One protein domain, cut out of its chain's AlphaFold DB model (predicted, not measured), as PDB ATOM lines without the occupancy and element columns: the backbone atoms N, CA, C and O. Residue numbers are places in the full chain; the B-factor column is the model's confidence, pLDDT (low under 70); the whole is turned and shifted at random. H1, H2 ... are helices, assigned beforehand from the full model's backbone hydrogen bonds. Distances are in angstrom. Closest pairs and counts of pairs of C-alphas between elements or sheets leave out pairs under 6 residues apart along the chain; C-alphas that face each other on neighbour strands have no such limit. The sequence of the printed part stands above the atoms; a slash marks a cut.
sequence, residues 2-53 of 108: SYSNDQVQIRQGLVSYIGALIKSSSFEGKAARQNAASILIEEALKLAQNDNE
ATOM      1  N   SER A   2     -57.113 -29.345 -46.218       51.16
ATOM      2  CA  SER A   2     -56.318 -30.579 -46.206       51.16
ATOM      3  C   SER A   2     -54.853 -30.192 -46.406       51.16
ATOM      4  O   SER A   2     -54.554 -29.488 -47.369       51.16
ATOM      5  N   TYR A   3     -53.970 -30.563 -45.480       64.44
ATOM      6  CA  TYR A   3     -52.529 -30.338 -45.632       64.44
ATOM      7  C   TYR A   3     -51.995 -31.245 -46.749       64.44
ATOM      8  O   TYR A   3     -52.446 -32.385 -46.875       64.44
ATOM      9  N   SER A   4     -51.040 -30.769 -47.552       84.38
ATOM     10  CA  SER A   4     -50.345 -31.661 -48.488       84.38
ATOM     11  C   SER A   4     -49.530 -32.706 -47.717       84.38
ATOM     12  O   SER A   4     -49.105 -32.459 -46.583       84.38
ATOM     13  N   ASN A   5     -49.279 -33.866 -48.330       87.00
ATOM     14  CA  ASN A   5     -48.397 -34.884 -47.747       87.00
ATOM     15  C   ASN A   5     -47.025 -34.297 -47.372       87.00
ATOM     16  O   ASN A   5     -46.503 -34.604 -46.302       87.00
ATOM     17  N   ASP A   6     -46.500 -33.378 -48.183       90.25
ATOM     18  CA  ASP A   6     -45.229 -32.698 -47.922       90.25
ATOM     19  C   ASP A   6     -45.279 -31.855 -46.641       90.25
ATOM     20  O   ASP A   6     -44.380 -31.927 -45.805       90.25
ATOM     21  N   GLN A   7     -46.360 -31.098 -46.417       89.44
ATOM     22  CA  GLN A   7     -46.523 -30.301 -45.195       89.44
ATOM     23  C   GLN A   7     -46.616 -31.178 -43.942       89.44
ATOM     24  O   GLN A   7     -46.128 -30.791 -42.875       89.44
ATOM     25  N   VAL A   8     -47.227 -32.360 -44.056       91.50
ATOM     26  CA  VAL A   8     -47.277 -33.336 -42.961       91.50
ATOM     27  C   VAL A   8     -45.876 -33.864 -42.650       91.50
ATOM     28  O   VAL A   8     -45.484 -33.880 -41.482       91.50
ATOM     29  N   GLN A   9     -45.099 -34.230 -43.672       92.62
ATOM     30  CA  GLN A   9     -43.725 -34.714 -43.503       92.62
ATOM     31  C   GLN A   9     -42.806 -33.641 -42.909       92.62
ATOM     32  O   GLN A   9     -42.089 -33.907 -41.946       92.62
ATOM     33  N   ILE A  10     -42.887 -32.402 -43.404       93.00
ATOM     34  CA  ILE A  10     -42.131 -31.264 -42.861       93.00
ATOM     35  C   ILE A  10     -42.472 -31.055 -41.382       93.00
ATOM     36  O   ILE A  10     -41.580 -30.886 -40.549       93.00
ATOM     37  N   ARG A  11     -43.759 -31.133 -41.017       91.75
ATOM     38  CA  ARG A  11     -44.193 -31.016 -39.619       91.75
ATOM     39  C   ARG A  11     -43.632 -32.144 -38.749       91.75
ATOM     40  O   ARG A  11     -43.210 -31.878 -37.628       91.75
ATOM     41  N   GLN A  12     -43.613 -33.381 -39.239       93.94
ATOM     42  CA  GLN A  12     -43.023 -34.512 -38.514       93.94
ATOM     43  C   GLN A  12     -41.509 -34.345 -38.321       93.94
ATOM     44  O   GLN A  12     -40.997 -34.608 -37.228       93.94
ATOM     45  N   GLY A  13     -40.808 -33.846 -39.344       95.81
ATOM     46  CA  GLY A  13     -39.394 -33.483 -39.258       95.81
ATOM     47  C   GLY A  13     -39.145 -32.421 -38.188       95.81
ATOM     48  O   GLY A  13     -38.297 -32.610 -37.317       95.81
ATOM     49  N   LEU A  14     -39.954 -31.356 -38.175       94.12
ATOM     50  CA  LEU A  14     -39.879 -30.304 -37.161       94.12
ATOM     51  C   LEU A  14     -40.110 -30.848 -35.743       94.12
ATOM     52  O   LEU A  14     -39.342 -30.538 -34.837       94.12
ATOM     53  N   VAL A  15     -41.122 -31.696 -35.534       94.81
ATOM     54  CA  VAL A  15     -41.382 -32.317 -34.219       94.81
ATOM     55  C   VAL A  15     -40.188 -33.154 -33.755       94.81
ATOM     56  O   VAL A  15     -39.783 -33.066 -32.593       94.81
ATOM     57  N   SER A  16     -39.590 -33.926 -34.664       95.75
ATOM     58  CA  SER A  16     -38.399 -34.730 -34.370       95.75
ATOM     59  C   SER A  16     -37.207 -33.850 -33.988       95.75
ATOM     60  O   SER A  16     -36.520 -34.136 -33.007       95.75
ATOM     61  N   TYR A  17     -37.008 -32.744 -34.707       95.44
ATOM     62  CA  TYR A  17     -35.955 -31.770 -34.425       95.44
ATOM     63  C   TYR A  17     -36.123 -31.110 -33.049       95.44
ATOM     64  O   TYR A  17     -35.173 -31.054 -32.271       95.44
ATOM     65  N   ILE A  18     -37.343 -30.703 -32.688       96.12
ATOM     66  CA  ILE A  18     -37.643 -30.156 -31.353       96.12
ATOM     67  C   ILE A  18     -37.322 -31.186 -30.262       96.12
ATOM     68  O   ILE A  18     -36.721 -30.851 -29.240       96.12
ATOM     69  N   GLY A  19     -37.674 -32.455 -30.482       95.69
ATOM     70  CA  GLY A  19     -37.308 -33.542 -29.576       95.69
ATOM     71  C   GLY A  19     -35.792 -33.693 -29.413       95.69
ATOM     72  O   GLY A  19     -35.313 -33.899 -28.296       95.69
ATOM     73  N   ALA A  20     -35.029 -33.551 -30.499       96.19
ATOM     74  CA  ALA A  20     -33.569 -33.588 -30.469       96.19
ATOM     75  C   ALA A  20     -32.962 -32.388 -29.719       96.19
ATOM     76  O   ALA A  20     -32.042 -32.584 -28.924       96.19
ATOM     77  N   LEU A  21     -33.506 -31.175 -29.884       94.69
ATOM     78  CA  LEU A  21     -33.094 -29.990 -29.112       94.69
ATOM     79  C   LEU A  21     -33.280 -30.201 -27.606       94.69
ATOM     80  O   LEU A  21     -32.388 -29.905 -26.816       94.69
ATOM     81  N   ILE A  22     -34.418 -30.766 -27.196       96.88
ATOM     82  CA  ILE A  22     -34.685 -31.044 -25.777       96.88
ATOM     83  C   ILE A  22     -33.717 -32.102 -25.236       96.88
ATOM     84  O   ILE A  22     -33.224 -31.955 -24.124       96.88
ATOM     85  N   LYS A  23     -33.431 -33.163 -26.004       95.88
ATOM     86  CA  LYS A  23     -32.523 -34.244 -25.579       95.88
ATOM     87  C   LYS A  23     -31.051 -33.832 -25.519       95.88
ATOM     88  O   LYS A  23     -30.304 -34.423 -24.752       95.88
ATOM     89  N   SER A  24     -30.636 -32.877 -26.348       94.94
ATOM     90  CA  SER A  24     -29.248 -32.392 -26.419       94.94
ATOM     91  C   SER A  24     -28.957 -31.216 -25.484       94.94
ATOM     92  O   SER A  24     -27.801 -30.838 -25.311       94.94
ATOM     93  N   SER A  25     -29.994 -30.640 -24.874       95.06
ATOM     94  CA  SER A  25     -29.879 -29.581 -23.874       95.06
ATOM     95  C   SER A  25     -29.045 -30.027 -22.667       95.06
ATOM     96  O   SER A  25     -29.232 -31.123 -22.147       95.06
ATOM     97  N   SER A  26     -28.194 -29.134 -22.152       95.00
ATOM     98  CA  SER A  26     -27.476 -29.320 -20.879       95.00
ATOM     99  C   SER A  26     -28.382 -29.205 -19.645       95.00
ATOM    100  O   SER A  26     -27.961 -29.503 -18.531       95.00
ATOM    101  N   PHE A  27     -29.611 -28.723 -19.828       95.69
ATOM    102  CA  PHE A  27     -30.645 -28.639 -18.798       95.69
ATOM    103  C   PHE A  27     -31.581 -29.846 -18.831       95.69
ATOM    104  O   PHE A  27     -31.733 -30.489 -19.867       95.69
ATOM    105  N   GLU A  28     -32.318 -30.057 -17.738       93.88
ATOM    106  CA  GLU A  28     -33.297 -31.137 -17.603       93.88
ATOM    107  C   GLU A  28     -34.750 -30.635 -17.469       93.88
ATOM    108  O   GLU A  28     -35.036 -29.471 -17.166       93.88
ATOM    109  N   GLY A  29     -35.706 -31.540 -17.699       94.88
ATOM    110  CA  GLY A  29     -37.120 -31.349 -17.370       94.88
ATOM    111  C   GLY A  29     -37.772 -30.106 -17.993       94.88
ATOM    112  O   GLY A  29     -37.917 -29.986 -19.212       94.88
ATOM    113  N   LYS A  30     -38.279 -29.199 -17.148       95.19
ATOM    114  CA  LYS A  30     -38.934 -27.955 -17.602       95.19
ATOM    115  C   LYS A  30     -37.938 -26.979 -18.236       95.19
ATOM    116  O   LYS A  30     -38.292 -26.355 -19.231       95.19
ATOM    117  N   ALA A  31     -36.716 -26.900 -17.712       95.69
ATOM    118  CA  ALA A  31     -35.692 -25.989 -18.214       95.69
ATOM    119  C   ALA A  31     -35.223 -26.386 -19.623       95.69
ATOM    120  O   ALA A  31     -35.121 -25.529 -20.495       95.69
ATOM    121  N   ALA A  32     -35.070 -27.688 -19.898       96.56
ATOM    122  CA  ALA A  32     -34.756 -28.183 -21.245       96.56
ATOM    123  C   ALA A  32     -35.809 -27.768 -22.288       96.56
ATOM    124  O   ALA A  32     -35.489 -27.324 -23.390       96.56
ATOM    125  N   ARG A  33     -37.094 -27.876 -21.920       96.44
ATOM    126  CA  ARG A  33     -38.217 -27.476 -22.782       96.44
ATOM    127  C   ARG A  33     -38.281 -25.968 -22.987       96.44
ATOM    128  O   ARG A  33     -38.569 -25.532 -24.096       96.44
ATOM    129  N   GLN A  34     -38.005 -25.187 -21.943       95.94
ATOM    130  CA  GLN A  34     -37.899 -23.734 -22.053       95.94
ATOM    131  C   GLN A  34     -36.766 -23.339 -23.006       95.94
ATOM    132  O   GLN A  34     -36.984 -22.497 -23.870       95.94
ATOM    133  N   ASN A  35     -35.595 -23.970 -22.890       95.75
ATOM    134  CA  ASN A  35     -34.458 -23.705 -23.769       95.75
ATOM    135  C   ASN A  35     -34.805 -23.985 -25.240       95.75
ATOM    136  O   ASN A  35     -34.619 -23.128 -26.097       95.75
ATOM    137  N   ALA A  36     -35.404 -25.147 -25.525       96.25
ATOM    138  CA  ALA A  36     -35.861 -25.469 -26.876       96.25
ATOM    139  C   ALA A  36     -36.905 -24.464 -27.399       96.25
ATOM    140  O   ALA A  36     -36.838 -24.059 -28.557       96.25
ATOM    141  N   ALA A  37     -37.848 -24.028 -26.557       95.38
ATOM    142  CA  ALA A  37     -38.817 -22.999 -26.931       95.38
ATOM    143  C   ALA A  37     -38.148 -21.644 -27.227       95.38
ATOM    144  O   ALA A  37     -38.549 -20.993 -28.187       95.38
ATOM    145  N   SER A  38     -37.124 -21.248 -26.458       95.44
ATOM    146  CA  SER A  38     -36.349 -20.020 -26.704       95.44
ATOM    147  C   SER A  38     -35.732 -20.031 -28.096       95.44
ATOM    148  O   SER A  38     -35.985 -19.118 -28.874       95.44
ATOM    149  N   ILE A  39     -35.034 -21.117 -28.447       95.31
ATOM    150  CA  ILE A  39     -34.394 -21.277 -29.762       95.31
ATOM    151  C   ILE A  39     -35.427 -21.118 -30.887       95.31
ATOM    152  O   ILE A  39     -35.211 -20.376 -31.838       95.31
ATOM    153  N   LEU A  40     -36.588 -21.772 -30.778       94.88
ATOM    154  CA  LEU A  40     -37.636 -21.669 -31.801       94.88
ATOM    155  C   LEU A  40     -38.221 -20.257 -31.912       94.88
ATOM    156  O   LEU A  40     -38.550 -19.820 -33.013       94.88
ATOM    157  N   ILE A  41     -38.388 -19.560 -30.786       95.31
ATOM    158  CA  ILE A  41     -38.887 -18.182 -30.771       95.31
ATOM    159  C   ILE A  41     -37.860 -17.248 -31.409       95.31
ATOM    160  O   ILE A  41     -38.249 -16.407 -32.209       95.31
ATOM    161  N   GLU A  42     -36.571 -17.412 -31.118       95.38
ATOM    162  CA  GLU A  42     -35.498 -16.630 -31.743       95.38
ATOM    163  C   GLU A  42     -35.506 -16.780 -33.266       95.38
ATOM    164  O   GLU A  42     -35.484 -15.779 -33.979       95.38
ATOM    165  N   GLU A  43     -35.619 -18.007 -33.777       94.25
ATOM    166  CA  GLU A  43     -35.729 -18.230 -35.221       94.25
ATOM    167  C   GLU A  43     -37.020 -17.632 -35.802       94.25
ATOM    168  O   GLU A  43     -36.998 -17.023 -36.870       94.25
ATOM    169  N   ALA A  44     -38.145 -17.721 -35.087       93.50
ATOM    170  CA  ALA A  44     -39.392 -17.083 -35.510       93.50
ATOM    171  C   ALA A  44     -39.295 -15.546 -35.546       93.50
ATOM    172  O   ALA A  44     -39.873 -14.920 -36.432       93.50
ATOM    173  N   LEU A  45     -38.559 -14.935 -34.612       94.62
ATOM    174  CA  LEU A  45     -38.306 -13.492 -34.597       94.62
ATOM    175  C   LEU A  45     -37.415 -13.071 -35.770       94.62
ATOM    176  O   LEU A  45     -37.709 -12.066 -36.410       94.62
ATOM    177  N   LYS A  46     -36.385 -13.863 -36.102       94.75
ATOM    178  CA  LYS A  46     -35.534 -13.623 -37.282       94.75
ATOM    179  C   LYS A  46     -36.333 -13.678 -38.581       94.75
ATOM    180  O   LYS A  46     -36.118 -12.850 -39.453       94.75
ATOM    181  N   LEU A  47     -37.287 -14.608 -38.697       94.88
ATOM    182  CA  LEU A  47     -38.186 -14.685 -39.858       94.88
ATOM    183  C   LEU A  47     -39.070 -13.442 -40.022       94.88
ATOM    184  O   LEU A  47     -39.486 -13.136 -41.135       94.88
ATOM    185  N   ALA A  48     -39.385 -12.757 -38.924       95.31
ATOM    186  CA  ALA A  48     -40.160 -11.525 -38.949       95.31
ATOM    187  C   ALA A  48     -39.298 -10.273 -39.138       95.31
ATOM    188  O   ALA A  48     -39.846  -9.184 -39.281       95.31
ATOM    189  N   GLN A  49     -37.972 -10.387 -39.094       95.19
ATOM    190  CA  GLN A  49     -37.090  -9.242 -39.238       95.19
ATOM    191  C   GLN A  49     -36.883  -8.915 -40.719       95.19
ATOM    192  O   GLN A  49     -36.480  -9.771 -41.505       95.19
ATOM    193  N   ASN A  50     -37.123  -7.656 -41.081       89.94
ATOM    194  CA  ASN A  50     -36.812  -7.100 -42.391       89.94
ATOM    195  C   ASN A  50     -35.913  -5.871 -42.191       89.94
ATOM    196  O   ASN A  50     -36.373  -4.830 -41.725       89.94
ATOM    197  N   ASP A  51     -34.616  -6.021 -42.464       87.56
ATOM    198  CA  ASP A  51     -33.567  -5.065 -42.092       87.56
ATOM    199  C   ASP A  51     -33.608  -4.697 -40.590       87.56
ATOM    200  O   ASP A  51     -33.282  -5.515 -39.723       87.56
ATOM    201  N   ASN A  52     -34.020  -3.466 -40.273       85.94
ATOM    202  CA  ASN A  52     -34.125  -2.934 -38.910       85.94
ATOM    203  C   ASN A  52     -35.573  -2.881 -38.395       85.94
ATOM    204  O   ASN A  52     -35.817  -2.355 -37.308       85.94
ATOM    205  N   GLU A  53     -36.531  -3.403 -39.161       92.38
ATOM    206  CA  GLU A  53     -37.949  -3.408 -38.816       92.38
ATOM    207  C   GLU A  53     -38.441  -4.824 -38.498       92.38
ATOM    208  O   GLU A  53     -37.905  -5.828 -38.974       92.38
TER     209      GLU A  53
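Overview. This is residues 2 to 53 of the 108 residues of an uncharacterized protein of Bacillus sporothermodurans (UniProt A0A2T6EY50). Two long helices, H1 and H2, make an open V: they meet near the tight link between them and spread apart toward the two ends of the printed part. H1 forms one arm and H2 the other, with residues 48 to 53 as a short tail beyond H2. The printed part has 52 residues, with two named helices in the order H1, H2 and no named strand; the class is all helix. The whole is loose, with a radius of gyration of the C-alphas of 13.9 A, and flat, with spans of 35 by 35 by 14 A.

Arrangement. H1, residues 5 to 24, and H2, residues 29 to 47, touch, with 7 pairs of C-alphas within 8 A. H1 touches H2 with residues 18 to 23 alone, and H2 touches H1 with residues 32 to 36 alone. Their closest C-alphas are those of Ile 22 and Ala 32, 5.4 A apart. The helices run opposite ways at a steep tilt of 50 degrees, and their centres are 14.0 A apart. Every O i to N i+4 pair in H1 is within hydrogen-bond range; in H2, 14 of 15 are.

Along the chain. H1 begins at C-alpha 5, at (-48.397, -34.884, -47.747), and measures 28.8 A from first to last C-alpha. It ends at C-alpha 24, at (-29.248, -32.392, -26.419). H2 measures 28.0 A and ends at C-alpha 47, at (-38.186, -14.685, -39.858).

Size, cuts and confidence. The two C-alphas farthest apart are those of Ser 2 and Ser 26, 38.4 A. Residues 2 to 16, of which 5 to 16 belong to H1, stand free, and so do residues 41 to 53, of which 41 to 47 belong to H2. The link from H1 to H2 is tight, with 4 residues. The printed part has no cut. Its mean pLDDT is 92.5, and residues 2 to 3 are under 70.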